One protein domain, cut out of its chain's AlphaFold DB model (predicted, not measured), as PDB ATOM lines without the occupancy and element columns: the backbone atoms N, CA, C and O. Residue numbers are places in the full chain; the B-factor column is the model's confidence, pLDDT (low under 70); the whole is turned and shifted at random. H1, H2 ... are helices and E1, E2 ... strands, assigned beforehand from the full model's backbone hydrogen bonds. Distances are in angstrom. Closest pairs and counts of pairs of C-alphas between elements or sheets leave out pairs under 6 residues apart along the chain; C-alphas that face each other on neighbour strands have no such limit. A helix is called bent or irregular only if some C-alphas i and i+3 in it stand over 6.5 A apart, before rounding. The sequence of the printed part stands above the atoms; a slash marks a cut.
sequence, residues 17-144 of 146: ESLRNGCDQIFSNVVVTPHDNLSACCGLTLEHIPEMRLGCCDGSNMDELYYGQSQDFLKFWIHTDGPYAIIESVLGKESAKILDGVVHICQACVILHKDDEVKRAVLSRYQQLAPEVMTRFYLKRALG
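What this domain is: This is residues 17 to 144 of the 146 residues of an uncharacterized protein of Xanthomonas theicola (UniProt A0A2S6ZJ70). A small two-stranded hairpin, E1 and E2, with H1 packed on it makes one end of the domain, and a group of crossed helices, H2, H3, H4 and the bent H5, makes the other. The arms of H5 form an L, H5a packing on H3 and H5b on H2, while the unnamed residues 17 to 36 run from the helical end to the hairpin. The printed part has 128 residues, with two named strands followed by five named helices: E1, E2, H1, H2, H3, H4, H5. The sheet is antiparallel, in the order E1, E2, and the class is mostly helix. The whole is compact, with a radius of gyration of the C-alphas of 14.7 A and spans of 46 by 32 by 26 A.

Where its parts are: E1 is residues 37 to 39, beginning at C-alpha 37 (23.172, 75.025, 97.955), and E2 is residues 53 to 56. H1 is residues 62 to 71, 15.5 A long, and H2 is residues 73 to 81, 12.2 A. H3, residues 83 to 98, is 12.2 A long, with a kink of 130 degrees near residue 91; it is irregular, C-alphas 90 and 93 being 9.5 A apart. H4 is residues 105 to 114, beginning at C-alpha 105 (19.214, 85.831, 78.408), 14.3 A long. By its hydrogen bonds H5, residues 116 to 142, was assigned as one helix, but it is bent, C-alphas 124 and 127 being 7.7 A apart. Its arms are H5a, residues 116 to 124, 12.2 A, and H5b, residues 127 to 142, 23.3 A, ending at C-alpha 142 (19.842, 105.803, 92.791). H5b is irregular, C-alphas 128 and 131 being 7.1 A apart.

How they stand to each other: E1 and E2 form an antiparallel hairpin, with N 38 and O 55 within hydrogen-bond range at 2.8 A. The closest C-alphas of E2 and H1 are those of Leu 54 and Leu 65, 5.5 A apart. H1 and H2 are close but not clearly touching, Gln 69 and Lys 75 being closest, C-alphas 7.5 A apart. H2 touches residues 130 to 137 of H5b, closest at the C-alphas of Thr 80 and Phe 137, 5.6 A, at a steep tilt of 59 degrees. H3 touches H4, about perpendicular at 74 degrees, the C-alphas of Pro 83 and Cys 109 being closest at 5.1 A. With residues 87 to 91, H3 touches H5a at a steep tilt of 55 degrees, opposite ways; the C-alphas of Val 90 and Ala 121 are closest, 5.6 A. Every O i to N i+4 pair is within hydrogen-bond range in H2, H4 and H5a, against 3 of 6 in H1, 6 of 12 in H3 and 10 of 12 in H5b.

The domain as a whole: The C-alphas farthest apart, those of Ser 60 and Lys 93, are 46.8 A apart. The printed part has no cut, and E1 to E2 is a long link. The mean pLDDT of the printed part is 93.4, and no printed residue is under 70.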
ATOM      1  N   GLU A  17      15.621  92.799  71.607       85.56
ATOM      2  CA  GLU A  17      16.002  93.862  72.536       85.56
ATOM      3  C   GLU A  17      15.983  93.355  73.978       85.56
ATOM      4  O   GLU A  17      16.922  93.598  74.734       85.56
ATOM      5  N   SER A  18      14.995  92.527  74.335       87.31
ATOM      6  CA  SER A  18      14.922  91.908  75.664       87.31
ATOM      7  C   SER A  18      16.141  91.048  76.017       87.31
ATOM      8  O   SER A  18      16.472  90.902  77.195       87.31
ATOM      9  N   LEU A  19      16.858  90.517  75.017       91.19
ATOM     10  CA  LEU A  19      18.092  89.758  75.237       91.19
ATOM     11  C   LEU A  19      19.228  90.630  75.787       91.19
ATOM     12  O   LEU A  19      20.121  90.112  76.458       91.19
ATOM     13  N   ARG A  20      19.189  91.942  75.534       93.62
ATOM     14  CA  ARG A  20      20.176  92.930  76.002       93.62
ATOM     15  C   ARG A  20      19.792  93.568  77.334       93.62
ATOM     16  O   ARG A  20      20.466  94.490  77.783       93.62
ATOM     17  N   ASN A  21      18.731  93.086  77.974       93.69
ATOM     18  CA  ASN A  21      18.369  93.535  79.307       93.69
ATOM     19  C   ASN A  21      19.223  92.854  80.378       93.69
ATOM     20  O   ASN A  21      19.640  91.698  80.257       93.69
ATOM     21  N   GLY A  22      19.420  93.588  81.470       94.56
ATOM     22  CA  GLY A  22      20.005  93.077  82.697       94.56
ATOM     23  C   GLY A  22      19.194  91.947  83.331       94.56
ATOM     24  O   GLY A  22      17.988  91.816  83.122       94.56
ATOM     25  N   CYS A  23      19.859  91.113  84.132       93.94
ATOM     26  CA  CYS A  23      19.176  90.110  84.946       93.94
ATOM     27  C   CYS A  23      18.739  90.710  86.291       93.94
ATOM     28  O   CYS A  23      19.504  90.703  87.261       93.94
ATOM     29  N   ASP A  24      17.489  91.163  86.378       91.50
ATOM     30  CA  ASP A  24      16.926  91.756  87.606       91.50
ATOM     31  C   ASP A  24      16.890  90.778  88.788       91.50
ATOM     32  O   ASP A  24      16.890  91.163  89.955       91.50
ATOM     33  N   GLN A  25      16.887  89.484  88.476       90.94
ATOM     34  CA  GLN A  25      16.728  88.404  89.440       90.94
ATOM     35  C   GLN A  25      18.006  88.123  90.240       90.94
ATOM     36  O   GLN A  25      17.923  87.528  91.310       90.94
ATOM     37  N   ILE A  26      19.180  88.540  89.745       92.62
ATOM     38  CA  ILE A  26      20.458  88.076  90.300       92.62
ATOM     39  C   ILE A  26      20.703  88.564  91.732       92.62
ATOM     40  O   ILE A  26      21.228  87.810  92.532       92.62
ATOM     41  N   PHE A  27      20.273  89.783  92.072       93.12
ATOM     42  CA  PHE A  27      20.419  90.356  93.419       93.12
ATOM     43  C   PHE A  27      19.113  90.406  94.213       93.12
ATOM     44  O   PHE A  27      19.105  90.927  95.323       93.12
ATOM     45  N   SER A  28      18.005  89.933  93.645       89.81
ATOM     46  CA  SER A  28      16.680  89.992  94.276       89.81
ATOM     47  C   SER A  28      16.154  88.620  94.686       89.81
ATOM     48  O   SER A  28      15.213  88.543  95.474       89.81
ATOM     49  N   ASN A  29      16.790  87.544  94.216       88.88
ATOM     50  CA  ASN A  29      16.407  86.180  94.538       88.88
ATOM     51  C   ASN A  29      17.495  85.427  95.292       88.88
ATOM     52  O   ASN A  29      18.693  85.612  95.082       88.88
ATOM     53  N   VAL A  30      17.038  84.489  96.113       91.00
ATOM     54  CA  VAL A  30      17.855  83.423  96.679       91.00
ATOM     55  C   VAL A  30      17.152  82.101  96.399       91.00
ATOM     56  O   VAL A  30      15.978  81.925  96.720       91.00
ATOM     57  N   VAL A  31      17.855  81.181  95.747       92.06
ATOM     58  CA  VAL A  31      17.328  79.860  95.394       92.06
ATOM     59  C   VAL A  31      18.011  78.809  96.246       92.06
ATOM     60  O   VAL A  31      19.235  78.740  96.256       92.06
ATOM     61  N   VAL A  32      17.220  77.979  96.924       91.94
ATOM     62  CA  VAL A  32      17.698  76.797  97.650       91.94
ATOM     63  C   VAL A  32      17.566  75.585  96.732       91.94
ATOM     64  O   VAL A  32      16.488  75.337  96.191       91.94
ATOM     65  N   THR A  33      18.643  74.826  96.551       89.38
ATOM     66  CA  THR A  33      18.635  73.600  95.741       89.38
ATOM     67  C   THR A  33      18.543  72.348  96.624       89.38
ATOM     68  O   THR A  33      18.896  72.405  97.802       89.38
ATOM     69  N   PRO A  34      18.137  71.181  96.082       89.38
ATOM     70  CA  PRO A  34      18.116  69.912  96.826       89.38
ATOM     71  C   PRO A  34      19.489  69.396  97.291       89.38
ATOM     72  O   PRO A  34      19.561  68.353  97.933       89.38
ATOM     73  N   HIS A  35      20.576  70.079  96.927       89.12
ATOM     74  CA  HIS A  35      21.946  69.756  97.331       89.12
ATOM     75  C   HIS A  35      22.451  70.691  98.435       89.12
ATOM     76  O   HIS A  35      23.650  70.951  98.497       89.12
ATOM     77  N   ASP A  36      21.537  71.268  99.218       91.06
ATOM     78  CA  ASP A  36      21.814  72.250 100.268       91.06
ATOM     79  C   ASP A  36      22.600  73.471  99.767       91.06
ATOM     80  O   ASP A  36      23.329  74.092 100.525       91.06
ATOM     81  N   ASN A  37      22.485  73.846  98.488       91.44
ATOM     82  CA  ASN A  37      23.172  75.025  97.955       91.44
ATOM     83  C   ASN A  37      22.230  76.225  97.854       91.44
ATOM     84  O   ASN A  37      21.069  76.079  97.469       91.44
ATOM     85  N   LEU A  38      22.763  77.419  98.116       94.06
ATOM     86  CA  LEU A  38      22.150  78.680  97.711       94.06
ATOM     87  C   LEU A  38      22.666  79.115  96.345       94.06
ATOM     88  O   LEU A  38      23.843  78.943  96.027       94.06
ATOM     89  N   SER A  39      21.800  79.735  95.551       93.94
ATOM     90  CA  SER A  39      22.150  80.333  94.266       93.94
ATOM     91  C   SER A  39      21.493  81.698  94.076       93.94
ATOM     92  O   SER A  39      20.366  81.921  94.515       93.94
ATOM     93  N   ALA A  40      22.203  82.590  93.384       92.62
ATOM     94  CA  ALA A  40      21.713  83.902  92.958       92.62
ATOM     95  C   ALA A  40      20.854  83.841  91.677       92.62
ATOM     96  O   ALA A  40      20.276  84.836  91.259       92.62
ATOM     97  N   CYS A  41      20.781  82.691  90.998       90.62
ATOM     98  CA  CYS A  41      20.074  82.569  89.724       90.62
ATOM     99  C   CYS A  41      18.714  81.886  89.907       90.62
ATOM    100  O   CYS A  41      18.641  80.762  90.392       90.62
ATOM    101  N   CYS A  42      17.643  82.525  89.428       82.38
ATOM    102  CA  CYS A  42      16.284  81.964  89.404       82.38
ATOM    103  C   CYS A  42      16.049  80.915  88.302       82.38
ATOM    104  O   CYS A  42      14.942  80.399  88.162       82.38
ATOM    105  N   GLY A  43      17.036  80.711  87.429       72.62
ATOM    106  CA  GLY A  43      16.824  80.200  86.082       72.62
ATOM    107  C   GLY A  43      17.085  78.710  85.881       72.62
ATOM    108  O   GLY A  43      17.623  77.998  86.723       72.62
ATOM    109  N   LEU A  44      16.772  78.284  84.656       70.31
ATOM    110  CA  LEU A  44      16.897  76.920  84.125       70.31
ATOM    111  C   LEU A  44      18.322  76.348  84.169       70.31
ATOM    112  O   LEU A  44      18.502  75.135  84.164       70.31
ATOM    113  N   THR A  45      19.337  77.212  84.145       80.00
ATOM    114  CA  THR A  45      20.734  76.826  83.920       80.00
ATOM    115  C   THR A  45      21.609  76.966  85.159       80.00
ATOM    116  O   THR A  45      22.823  76.790  85.051       80.00
ATOM    117  N   LEU A  46      21.026  77.245  86.334       81.81
ATOM    118  CA  LEU A  46      21.785  77.522  87.560       81.81
ATOM    119  C   LEU A  46      22.772  76.390  87.898       81.81
ATOM    120  O   LEU A  46      23.931  76.644  88.207       81.81
ATOM    121  N   GLU A  47      22.356  75.130  87.738       82.06
ATOM    122  CA  GLU A  47      23.183  73.952  88.038       82.06
ATOM    123  C   GLU A  47      24.336  73.759  87.045       82.06
ATOM    124  O   GLU A  47      25.270  72.993  87.285       82.06
ATOM    125  N   HIS A  48      24.290  74.467  85.920       85.44
ATOM    126  CA  HIS A  48      25.325  74.437  84.903       85.44
ATOM    127  C   HIS A  48      26.348  75.564  85.053       85.44
ATOM    128  O   HIS A  48      27.364  75.489  84.364       85.44
ATOM    129  N   ILE A  49      26.122  76.565  85.913       92.31
ATOM    130  CA  ILE A  49      27.012  77.720  86.105       92.31
ATOM    131  C   ILE A  49      27.459  77.768  87.576       92.31
ATOM    132  O   ILE A  49      26.764  78.358  88.406       92.31
ATOM    133  N   PRO A  50      28.602  77.150  87.932       91.62
ATOM    134  CA  PRO A  50      29.080  77.101  89.314       91.62
ATOM    135  C   PRO A  50      29.215  78.478  89.974       91.62
ATOM    136  O   PRO A  50      28.955  78.602  91.162       91.62
ATOM    137  N   GLU A  51      29.550  79.517  89.209       93.25
ATOM    138  CA  GLU A  51      29.708  80.896  89.687       93.25
ATOM    139  C   GLU A  51      28.385  81.536  90.156       93.25
ATOM    140  O   GLU A  51      28.390  82.540  90.875       93.25
ATOM    141  N   MET A  52      27.238  80.958  89.778       93.69
ATOM    142  CA  MET A  52      25.924  81.361  90.292       93.69
ATOM    143  C   MET A  52      25.582  80.704  91.633       93.69
ATOM    144  O   MET A  52      24.608  81.117  92.269       93.69
ATOM    145  N   ARG A  53      26.344  79.701  92.087       93.44
ATOM    146  CA  ARG A  53      26.200  79.131  93.432       93.44
ATOM    147  C   ARG A  53      26.872  80.059  94.438       93.44
ATOM    148  O   ARG A  53      28.015  80.462  94.258       93.44
ATOM    149  N   LEU A  54      26.142  80.397  95.491       94.31
ATOM    150  CA  LEU A  54      26.626  81.235  96.583       94.31
ATOM    151  C   LEU A  54      27.368  80.398  97.627       94.31
ATOM    152  O   LEU A  54      28.344  80.867  98.197       94.31
ATOM    153  N   GLY A  55      26.954  79.142  97.818       93.69
ATOM    154  CA  GLY A  55      27.612  78.176  98.696       93.69
ATOM    155  C   GLY A  55      26.627  77.186  99.313       93.69
ATOM    156  O   GLY A  55      25.433  77.231  99.019       93.69
ATOM    157  N   CYS A  56      27.136  76.298 100.168       95.44
ATOM    158  CA  CYS A  56      26.317  75.355 100.928       95.44
ATOM    159  C   CYS A  56      25.649  76.066 102.115       95.44
ATOM    160  O   CYS A  56      26.331  76.676 102.938       95.44
ATOM    161  N   CYS A  57      24.329  75.959 102.213       93.88
ATOM    162  CA  CYS A  57      23.505  76.470 103.293       93.88
ATOM    163  C   CYS A  57      23.449  75.460 104.438       93.88
ATOM    164  O   CYS A  57      22.901  74.374 104.271       93.88
ATOM    165  N   ASP A  58      23.942  75.830 105.616       93.75
ATOM    166  CA  ASP A  58      23.797  75.017 106.836       93.75
ATOM    167  C   ASP A  58      22.633  75.481 107.732       93.75
ATOM    168  O   ASP A  58      22.403  74.944 108.815       93.75
ATOM    169  N   GLY A  59      21.884  76.485 107.267       89.62
ATOM    170  CA  GLY A  59      20.773  77.109 107.985       89.62
ATOM    171  C   GLY A  59      21.184  78.283 108.877       89.62
ATOM    172  O   GLY A  59      20.306  79.015 109.328       89.62
ATOM    173  N   SER A  60      22.484  78.502 109.098       93.75
ATOM    174  CA  SER A  60      23.021  79.609 109.902       93.75
ATOM    175  C   SER A  60      23.736  80.688 109.083       93.75
ATOM    176  O   SER A  60      23.894  81.798 109.575       93.75
ATOM    177  N   ASN A  61      24.121  80.382 107.841       95.75
ATOM    178  CA  ASN A  61      24.973  81.224 106.993       95.75
ATOM    179  C   ASN A  61      24.260  81.854 105.778       95.75
ATOM    180  O   ASN A  61      24.908  82.374 104.872       95.75
ATOM    181  N   MET A  62      22.929  81.778 105.703       95.00
ATOM    182  CA  MET A  62      22.177  82.214 104.517       95.00
ATOM    183  C   MET A  62      22.366  83.702 104.200       95.00
ATOM    184  O   MET A  62      22.472  84.072 103.031       95.00
ATOM    185  N   ASP A  63      22.400  84.549 105.224       95.25
ATOM    186  CA  ASP A  63      22.624  85.986 105.094       95.25
ATOM    187  C   ASP A  63      24.033  86.289 104.576       95.25
ATOM    188  O   ASP A  63      24.182  87.049 103.620       95.25
ATOM    189  N   GLU A  64      25.054  85.646 105.141       96.19
ATOM    190  CA  GLU A  64      26.444  85.755 104.699       96.19
ATOM    191  C   GLU A  64      26.583  85.361 103.224       96.19
ATOM    192  O   GLU A  64      27.135  86.122 102.428       96.19
ATOM    193  N   LEU A  65      26.023  84.211 102.838       95.31
ATOM    194  CA  LEU A  65      26.040  83.730 101.456       95.31
ATOM    195  C   LEU A  65      25.312  84.692 100.511       95.31
ATOM    196  O   LEU A  65      25.811  84.997  99.423       95.31
ATOM    197  N   TYR A  66      24.146  85.193 100.923       94.62
ATOM    198  CA  TYR A  66      23.362  86.136 100.135       94.62
ATOM    199  C   TYR A  66      24.091  87.465  99.942       94.62
ATOM    200  O   TYR A  66      24.181  87.943  98.817       94.62
ATOM    201  N   TYR A  67      24.630  88.073 100.999       94.50
ATOM    202  CA  TYR A  67      25.327  89.355 100.883       94.50
ATOM    203  C   TYR A  67      26.719  89.213 100.257       94.50
ATOM    204  O   TYR A  67      27.173  90.131  99.574       94.50
ATOM    205  N   GLY A  68      27.366  88.052 100.388       94.31
ATOM    206  CA  GLY A  68      28.658  87.753  99.769       94.31
ATOM    207  C   GLY A  68      28.656  87.876  98.243       94.31
ATOM    208  O   GLY A  68      29.683  88.203  97.644       94.31
ATOM    209  N   GLN A  69      27.497  87.724  97.594       92.88
ATOM    210  CA  GLN A  69      27.370  87.904  96.146       92.88
ATOM    211  C   GLN A  69      27.739  89.320  95.671       92.88
ATOM    212  O   GLN A  69      28.113  89.496  94.513       92.88
ATOM    213  N   SER A  70      27.686  90.327  96.554       91.69
ATOM    214  CA  SER A  70      28.081  91.704  96.242       91.69
ATOM    215  C   SER A  70      29.597  91.884  96.091       91.69
ATOM    216  O   SER A  70      30.055  93.007  95.897       91.69
ATOM    217  N   GLN A  71      30.385  90.818  96.236       93.06
ATOM    218  CA  GLN A  71      31.823  90.804  95.950       93.06
ATOM    219  C   GLN A  71      32.125  90.345  94.513       93.06
ATOM    220  O   GLN A  71      33.269  90.418  94.068       93.06
ATOM    221  N   ASP A  72      31.115  89.884  93.772       95.25
ATOM    222  CA  ASP A  72      31.270  89.379  92.410       95.25
ATOM    223  C   ASP A  72      30.939  90.465  91.378       95.25
ATOM    224  O   ASP A  72      29.776  90.768  91.095       95.25
ATOM    225  N   PHE A  73      31.985  91.041  90.782       96.75
ATOM    226  CA  PHE A  73      31.847  92.057  89.739       96.75
ATOM    227  C   PHE A  73      31.013  91.575  88.542       96.75
ATOM    228  O   PHE A  73      30.218  92.344  87.999       96.75
ATOM    229  N   LEU A  74      31.158  90.313  88.127       97.00
ATOM    230  CA  LEU A  74      30.453  89.821  86.948       97.00
ATOM    231  C   LEU A  74      28.942  89.772  87.195       97.00
ATOM    232  O   LEU A  74      28.177  90.051  86.274       97.00
ATOM    233  N   LYS A  75      28.498  89.532  88.437       96.31
ATOM    234  CA  LYS A  75      27.076  89.635  88.805       96.31
ATOM    235  C   LYS A  75      26.546  91.062  88.657       96.31
ATOM    236  O   LYS A  75      25.463  91.239  88.102       96.31
ATOM    237  N   PHE A  76      27.315  92.081  89.057       97.12
ATOM    238  CA  PHE A  76      26.941  93.482  88.797       97.12
ATOM    239  C   PHE A  76      26.827  93.766  87.309       97.12
ATOM    240  O   PHE A  76      25.890  94.435  86.877       97.12
ATOM    241  N   TRP A  77      27.752  93.240  86.514       97.75
ATOM    242  CA  TRP A  77      27.732  93.455  85.077       97.75
ATOM    243  C   TRP A  77      26.531  92.773  84.413       97.75
ATOM    244  O   TRP A  77      25.793  93.422  83.671       97.75
ATOM    245  N   ILE A  78      26.268  91.506  84.748       96.88
ATOM    246  CA  ILE A  78      25.102  90.742  84.277       96.88
ATOM    247  C   ILE A  78      23.800  91.448  84.661       96.88
ATOM    248  O   ILE A  78      22.868  91.508  83.862       96.88
ATOM    249  N   HIS A  79      23.726  92.001  85.867       96.12
ATOM    250  CA  HIS A  79      22.570  92.769  86.302       96.12
ATOM    251  C   HIS A  79      22.415  94.093  85.541       96.12
ATOM    252  O   HIS A  79      21.307  94.509  85.235       96.12
ATOM    253  N   THR A  80      23.522  94.771  85.239       96.00
ATOM    254  CA  THR A  80      23.481  96.118  84.655       96.00
ATOM    255  C   THR A  80      23.207  96.089  83.159       96.00
ATOM    256  O   THR A  80      22.400  96.890  82.685       96.00
ATOM    257  N   ASP A  81      23.879  95.194  82.436       95.94
ATOM    258  CA  ASP A  81      23.896  95.173  80.971       95.94
ATOM    259  C   ASP A  81      23.307  93.877  80.394       95.94
ATOM    260  O   ASP A  81      22.878  93.859  79.250       95.94
ATOM    261  N   GLY A  82      23.280  92.785  81.158       96.12
ATOM    262  CA  GLY A  82      22.827  91.492  80.653       96.12
ATOM    263  C   GLY A  82      23.919  90.710  79.916       96.12
ATOM    264  O   GLY A  82      24.807  91.281  79.282       96.12
ATOM    265  N   PRO A  83      23.881  89.370  79.964       96.62
ATOM    266  CA  PRO A  83      24.954  88.534  79.433       96.62
ATOM    267  C   PRO A  83      25.127  88.655  77.914       96.62
ATOM    268  O   PRO A  83      26.252  88.578  77.427       96.62
ATOM    269  N   TYR A  84      24.045  88.884  77.164       97.38
ATOM    270  CA  TYR A  84      24.111  89.070  75.713       97.38
ATOM    271  C   TYR A  84      24.905  90.333  75.352       97.38
ATOM    272  O   TYR A  84      25.866  90.265  74.586       97.38
ATOM    273  N   ALA A  85      24.564  91.472  75.966       97.19
ATOM    274  CA  ALA A  85      25.239  92.744  75.717       97.19
ATOM    275  C   ALA A  85      26.702  92.718  76.187       97.19
ATOM    276  O   ALA A  85      27.573  93.306  75.544       97.19
ATOM    277  N   ILE A  86      27.003  91.987  77.269       98.06
ATOM    278  CA  ILE A  86      28.386  91.752  77.704       98.06
ATOM    279  C   ILE A  86      29.179  91.087  76.582       98.06
ATOM    280  O   ILE A  86      30.225  91.613  76.199       98.06
ATOM    281  N   ILE A  87      28.677  89.979  76.026       98.25
ATOM    282  CA  ILE A  87      29.341  89.232  74.950       98.25
ATOM    283  C   ILE A  87      29.563  90.125  73.720       98.25
ATOM    284  O   ILE A  87      30.680  90.178  73.199       98.25
ATOM    285  N   GLU A  88      28.548  90.886  73.300       97.06
ATOM    286  CA  GLU A  88      28.680  91.864  72.210       97.06
ATOM    287  C   GLU A  88      29.766  92.908  72.508       97.06
ATOM    288  O   GLU A  88      30.595  93.212  71.649       97.06
ATOM    289  N   SER A  89      29.819  93.425  73.738       96.31
ATOM    290  CA  SER A  89      30.785  94.459  74.118       96.31
ATOM    291  C   SER A  89      32.235  93.961  74.094       96.31
ATOM    292  O   SER A  89      33.139  94.701  73.681       96.31
ATOM    293  N   VAL A  90      32.476  92.704  74.498       97.00
ATOM    294  CA  VAL A  90      33.830  92.148  74.623       97.00
ATOM    295  C   VAL A  90      34.358  91.537  73.324       97.00
ATOM    296  O   VAL A  90      35.569  91.593  73.106       97.00
ATOM    297  N   LEU A  91      33.484  91.039  72.443       96.62
ATOM    298  CA  LEU A  91      33.864  90.402  71.172       96.62
ATOM    299  C   LEU A  91      33.550  91.235  69.920       96.62
ATOM    300  O   LEU A  91      34.092  90.967  68.847       96.62
ATOM    301  N   GLY A  92      32.698  92.258  70.014       95.06
ATOM    302  CA  GLY A  92      32.297  93.054  68.857       95.06
ATOM    303  C   GLY A  92      31.629  92.185  67.791       95.06
ATOM    304  O   GLY A  92      30.683  91.460  68.079       95.06
ATOM    305  N   LYS A  93      32.128  92.228  66.549       92.69
ATOM    306  CA  LYS A  93      31.523  91.510  65.410       92.69
ATOM    307  C   LYS A  93      31.552  89.984  65.548       92.69
ATOM    308  O   LYS A  93      30.643  89.332  65.046       92.69
ATOM    309  N   GLU A  94      32.542  89.429  66.247       93.44
ATOM    310  CA  GLU A  94      32.673  87.973  66.426       93.44
ATOM    311  C   GLU A  94      31.568  87.393  67.326       93.44
ATOM    312  O   GLU A  94      31.246  86.208  67.241       93.44
ATOM    313  N   SER A  95      30.907  88.240  68.128       96.00
ATOM    314  CA  SER A  95      29.784  87.826  68.977       96.00
ATOM    315  C   SER A  95      28.612  87.239  68.186       96.00
ATOM    316  O   SER A  95      27.951  86.334  68.686       96.00
ATOM    317  N   ALA A  96      28.382  87.683  66.944       94.62
ATOM    318  CA  ALA A  96      27.235  87.261  66.137       94.62
ATOM    319  C   ALA A  96      27.212  85.748  65.880       94.62
ATOM    320  O   ALA A  96      26.148  85.143  65.860       94.62
ATOM    321  N   LYS A  97      28.387  85.125  65.718       95.50
ATOM    322  CA  LYS A  97      28.499  83.673  65.526       95.50
ATOM    323  C   LYS A  97      28.240  82.905  66.823       95.50
ATOM    324  O   LYS A  97      27.664  81.826  66.788       95.50
ATOM    325  N   ILE A  98      28.701  83.442  67.950       95.25
ATOM    326  CA  ILE A  98      28.578  82.807  69.269       95.25
ATOM    327  C   ILE A  98      27.148  82.923  69.811       95.25
ATOM    328  O   ILE A  98      26.665  82.013  70.477       95.25
ATOM    329  N   LEU A  99      26.473  84.033  69.515       95.69
ATOM    330  CA  LEU A  99      25.110  84.324  69.959       95.69
ATOM    331  C   LEU A  99      24.034  83.825  68.980       95.69
ATOM    332  O   LEU A  99      22.846  84.045  69.221       95.69
ATOM    333  N   ASP A 100      24.427  83.149  67.899       93.69
ATOM    334  CA  ASP A 100      23.489  82.596  66.926       93.69
ATOM    335  C   ASP A 100      22.515  81.613  67.596       93.69
ATOM    336  O   ASP A 100      22.902  80.739  68.376       93.69
ATOM    337  N   GLY A 101      21.222  81.784  67.319       89.19
ATOM    338  CA  GLY A 101      20.162  80.959  67.899       89.19
ATOM    339  C   GLY A 101      19.887  81.176  69.394       89.19
ATOM    340  O   GLY A 101      19.095  80.427  69.966       89.19
ATOM    341  N   VAL A 102      20.489  82.182  70.044       91.44
ATOM    342  CA  VAL A 102      20.133  82.548  71.423       91.44
ATOM    343  C   VAL A 102      18.739  83.171  71.451       91.44
ATOM    344  O   VAL A 102      18.468  84.167  70.785       91.44
ATOM    345  N   VAL A 103      17.855  82.594  72.266       90.06
ATOM    346  CA  VAL A 103      16.447  83.016  72.389       90.06
ATOM    347  C   VAL A 103      16.085  83.503  73.793       90.06
ATOM    348  O   VAL A 103      14.965  83.947  74.023       90.06
ATOM    349  N   HIS A 104      17.011  83.401  74.754       89.44
ATOM    350  CA  HIS A 104      16.797  83.846  76.130       89.44
ATOM    351  C   HIS A 104      18.103  84.292  76.802       89.44
ATOM    352  O   HIS A 104      19.148  83.662  76.614       89.44
ATOM    353  N   ILE A 105      18.041  85.299  77.683       92.56
ATOM    354  CA  ILE A 105      19.214  85.831  78.408       92.56
ATOM    355  C   ILE A 105      19.990  84.748  79.172       92.56
ATOM    356  O   ILE A 105      21.217  84.759  79.209       92.56
ATOM    357  N   CYS A 106      19.300  83.754  79.742       92.19
ATOM    358  CA  CYS A 106      19.951  82.666  80.482       92.19
ATOM    359  C   CYS A 106      20.839  81.778  79.594       92.19
ATOM    360  O   CYS A 106      21.802  81.208  80.103       92.19
ATOM    361  N   GLN A 107      20.551  81.661  78.292       92.62
ATOM    362  CA  GLN A 107      21.419  80.938  77.357       92.62
ATOM    363  C   GLN A 107      22.708  81.725  77.108       92.62
ATOM    364  O   GLN A 107      23.793  81.161  77.231       92.62
ATOM    365  N   ALA A 108      22.598  83.039  76.879       94.88
ATOM    366  CA  ALA A 108      23.762  83.921  76.810       94.88
ATOM    367  C   ALA A 108      24.573  83.892  78.118       94.88
ATOM    368  O   ALA A 108      25.795  83.913  78.073       94.88
ATOM    369  N   CYS A 109      23.921  83.770  79.281       95.44
ATOM    370  CA  CYS A 109      24.616  83.618  80.563       95.44
ATOM    371  C   CYS A 109      25.462  82.335  80.609       95.44
ATOM    372  O   CYS A 109      26.619  82.367  81.018       95.44
ATOM    373  N   VAL A 110      24.935  81.202  80.130       95.12
ATOM    374  CA  VAL A 110      25.730  79.964  80.034       95.12
ATOM    375  C   VAL A 110      26.926  80.152  79.106       95.12
ATOM    376  O   VAL A 110      28.027  79.746  79.466       95.12
ATOM    377  N   ILE A 111      26.727  80.780  77.944       96.25
ATOM    378  CA  ILE A 111      27.807  81.076  76.994       96.25
ATOM    379  C   ILE A 111      28.874  81.954  77.660       96.25
ATOM    380  O   ILE A 111      30.049  81.601  77.635       96.25
ATOM    381  N   LEU A 112      28.466  83.028  78.341       97.19
ATOM    382  CA  LEU A 112      29.348  83.948  79.066       97.19
ATOM    383  C   LEU A 112      30.280  83.228  80.051       97.19
ATOM    384  O   LEU A 112      31.449  83.588  80.177       97.19
ATOM    385  N   HIS A 113      29.767  82.199  80.728       96.00
ATOM    386  CA  HIS A 113      30.507  81.442  81.734       96.00
ATOM    387  C   HIS A 113      31.266  80.222  81.193       96.00
ATOM    388  O   HIS A 113      32.185  79.741  81.860       96.00
ATOM    389  N   LYS A 114      30.900  79.691  80.020       95.19
ATOM    390  CA  LYS A 114      31.443  78.419  79.508       95.19
ATOM    391  C   LYS A 114      32.261  78.525  78.237       95.19
ATOM    392  O   LYS A 114      33.100  77.659  78.019       95.19
ATOM    393  N   ASP A 115      32.013  79.528  77.407       97.25
ATOM    394  CA  ASP A 115      32.750  79.688  76.165       97.25
ATOM    395  C   ASP A 115      34.146  80.268  76.444       97.25
ATOM    396  O   ASP A 115      34.300  81.340  77.034       97.25
ATOM    397  N   ASP A 116      35.190  79.542  76.041       97.12
ATOM    398  CA  ASP A 116      36.578  79.910  76.332       97.12
ATOM    399  C   ASP A 116      37.043  81.170  75.590       97.12
ATOM    400  O   ASP A 116      37.974  81.850  76.034       97.12
ATOM    401  N   GLU A 117      36.449  81.495  74.443       97.44
ATOM    402  CA  GLU A 117      36.734  82.735  73.729       97.44
ATOM    403  C   GLU A 117      36.126  83.922  74.473       97.44
ATOM    404  O   GLU A 117      36.844  84.877  74.794       97.44
ATOM    405  N   VAL A 118      34.852  83.814  74.853       98.00
ATOM    406  CA  VAL A 118      34.162  84.839  75.641       98.00
ATOM    407  C   VAL A 118      34.870  85.074  76.971       98.00
ATOM    408  O   VAL A 118      35.174  86.218  77.308       98.00
ATOM    409  N   LYS A 119      35.211  84.017  77.714       97.69
ATOM    410  CA  LYS A 119      35.908  84.145  79.003       97.69
ATOM    411  C   LYS A 119      37.235  84.882  78.872       97.69
ATOM    412  O   LYS A 119      37.533  85.759  79.681       97.69
ATOM    413  N   ARG A 120      38.036  84.556  77.851       98.06
ATOM    414  CA  ARG A 120      39.307  85.253  77.591       98.06
ATOM    415  C   ARG A 120      39.076  86.725  77.249       98.06
ATOM    416  O   ARG A 120      39.796  87.588  77.754       98.06
ATOM    417  N   ALA A 121      38.058  87.024  76.446       97.88
ATOM    418  CA  ALA A 121      37.695  88.395  76.108       97.88
ATOM    419  C   ALA A 121      37.233  89.195  77.338       97.88
ATOM    420  O   ALA A 121      37.711  90.308  77.554       97.88
ATOM    421  N   VAL A 122      36.396  88.611  78.200       97.81
ATOM    422  CA  VAL A 122      35.977  89.217  79.474       97.81
ATOM    423  C   VAL A 122      37.190  89.480  80.363       97.81
ATOM    424  O   VAL A 122      37.403  90.615  80.783       97.81
ATOM    425  N   LEU A 123      38.039  88.474  80.594       97.06
ATOM    426  CA  LEU A 123      39.221  88.601  81.454       97.06
ATOM    427  C   LEU A 123      40.210  89.668  80.964       97.06
ATOM    428  O   LEU A 123      40.816  90.357  81.780       97.06
ATOM    429  N   SER A 124      40.360  89.844  79.650       97.25
ATOM    430  CA  SER A 124      41.263  90.865  79.098       97.25
ATOM    431  C   SER A 124      40.721  92.297  79.183       97.25
ATOM    432  O   SER A 124      41.506  93.239  79.101       97.25
ATOM    433  N   ARG A 125      39.403  92.485  79.353       95.38
ATOM    434  CA  ARG A 125      38.747  93.802  79.232       95.38
ATOM    435  C   ARG A 125      38.016  94.272  80.489       95.38
ATOM    436  O   ARG A 125      37.786  95.471  80.628       95.38
ATOM    437  N   TYR A 126      37.668  93.375  81.417       95.50
ATOM    438  CA  TYR A 126      36.786  93.710  82.543       95.50
ATOM    439  C   TYR A 126      37.334  94.843  83.418       95.50
ATOM    440  O   TYR A 126      36.566  95.695  83.840       95.50
ATOM    441  N   GLN A 127      38.650  94.910  83.651       95.75
ATOM    442  CA  GLN A 127      39.250  95.961  84.485       95.75
ATOM    443  C   GLN A 127      39.042  97.359  83.895       95.75
ATOM    444  O   GLN A 127      38.807  98.311  84.633       95.75
ATOM    445  N   GLN A 128      39.099  97.473  82.566       96.38
ATOM    446  CA  GLN A 128      38.860  98.730  81.864       96.38
ATOM    447  C   GLN A 128      37.378  99.123  81.904       96.38
ATOM    448  O   GLN A 128      37.062 100.304  82.010       96.38
ATOM    449  N   LEU A 129      36.479  98.138  81.823       95.75
ATOM    450  CA  LEU A 129      35.030  98.353  81.755       95.75
ATOM    451  C   LEU A 129      34.380  98.500  83.140       95.75
ATOM    452  O   LEU A 129      33.329  99.125  83.265       95.75
ATOM    453  N   ALA A 130      35.007  97.974  84.194       96.19
ATOM    454  CA  ALA A 130      34.442  97.944  85.538       96.19
ATOM    455  C   ALA A 130      34.030  99.320  86.085       96.19
ATOM    456  O   ALA A 130      32.910  99.418  86.584       96.19
ATOM    457  N   PRO A 131      34.830 100.400  85.970       97.31
ATOM    458  CA  PRO A 131      34.414 101.713  86.464       97.31
ATOM    459  C   PRO A 131      33.119 102.216  85.811       97.31
ATOM    460  O   PRO A 131      32.244 102.750  86.496       97.31
ATOM    461  N   GLU A 132      32.975 102.016  84.500       97.12
ATOM    462  CA  GLU A 132      31.794 102.425  83.737       97.12
ATOM    463  C   GLU A 132      30.564 101.607  84.144       97.12
ATOM    464  O   GLU A 132      29.519 102.179  84.463       97.12
ATOM    465  N   VAL A 133      30.708 100.280  84.211       97.06
ATOM    466  CA  VAL A 133      29.641  99.356  84.625       97.06
ATOM    467  C   VAL A 133      29.167  99.674  86.041       97.06
ATOM    468  O   VAL A 133      27.967  99.833  86.267       97.06
ATOM    469  N   MET A 134      30.090  99.843  86.992       96.88
ATOM    470  CA  MET A 134      29.738 100.174  88.375       96.88
ATOM    471  C   MET A 134      29.053 101.541  88.467       96.88
ATOM    472  O   MET A 134      28.083 101.692  89.207       96.88
ATOM    473  N   THR A 135      29.502 102.529  87.687       97.38
ATOM    474  CA  THR A 135      28.848 103.846  87.628       97.38
ATOM    475  C   THR A 135      27.409 103.721  87.133       97.38
ATOM    476  O   THR A 135      26.497 104.243  87.777       97.38
ATOM    477  N   ARG A 136      27.179 102.987  86.034       95.88
ATOM    478  CA  ARG A 136      25.827 102.712  85.525       95.88
ATOM    479  C   ARG A 136      24.959 102.014  86.567       95.88
ATOM    480  O   ARG A 136      23.831 102.447  86.783       95.88
ATOM    481  N   PHE A 137      25.482 100.980  87.225       95.56
ATOM    482  CA  PHE A 137      24.768 100.242  88.266       95.56
ATOM    483  C   PHE A 137      24.277 101.167  89.387       95.56
ATOM    484  O   PHE A 137      23.082 101.218  89.682       95.56
ATOM    485  N   TYR A 138      25.180 101.950  89.986       95.44
ATOM    486  CA  TYR A 138      24.822 102.831  91.098       95.44
ATOM    487  C   TYR A 138      23.891 103.972  90.680       95.44
ATOM    488  O   TYR A 138      23.016 104.342  91.460       95.44
ATOM    489  N   LEU A 139      24.025 104.496  89.457       95.88
ATOM    490  CA  LEU A 139      23.088 105.485  88.919       95.88
ATOM    491  C   LEU A 139      21.686 104.895  88.735       95.88
ATOM    492  O   LEU A 139      20.719 105.502  89.188       95.88
ATOM    493  N   LYS A 140      21.567 103.706  88.128       90.88
ATOM    494  CA  LYS A 140      20.274 103.021  87.968       90.88
ATOM    495  C   LYS A 140      19.600 102.786  89.321       90.88
ATOM    496  O   LYS A 140      18.423 103.108  89.477       90.88
ATOM    497  N   ARG A 141      20.367 102.326  90.315       90.00
ATOM    498  CA  ARG A 141      19.889 102.114  91.687       90.00
ATOM    499  C   ARG A 141      19.446 103.414  92.365       90.00
ATOM    500  O   ARG A 141      18.401 103.448  93.002       90.00
ATOM    501  N   ALA A 142      20.208 104.500  92.225       93.31
ATOM    502  CA  ALA A 142      19.842 105.803  92.791       93.31
ATOM    503  C   ALA A 142      18.551 106.378  92.179       93.31
ATOM    504  O   ALA A 142      17.828 107.113  92.845       93.31
ATOM    505  N   LEU A 143      18.261 106.027  90.924       92.56
ATOM    506  CA  LEU A 143      17.053 106.429  90.204       92.56
ATOM    507  C   LEU A 143      15.862 105.474  90.420       92.56
ATOM    508  O   LEU A 143      14.784 105.749  89.900       92.56
ATOM    509  N   GLY A 144      16.034 104.372  91.161       84.94
ATOM    510  CA  GLY A 144      14.985 103.367  91.379       84.94
ATOM    511  C   GLY A 144      14.600 102.583  90.120       84.94
ATOM    512  O   GLY A 144      13.476 102.101  90.018       84.94
TER     513      GLY A 144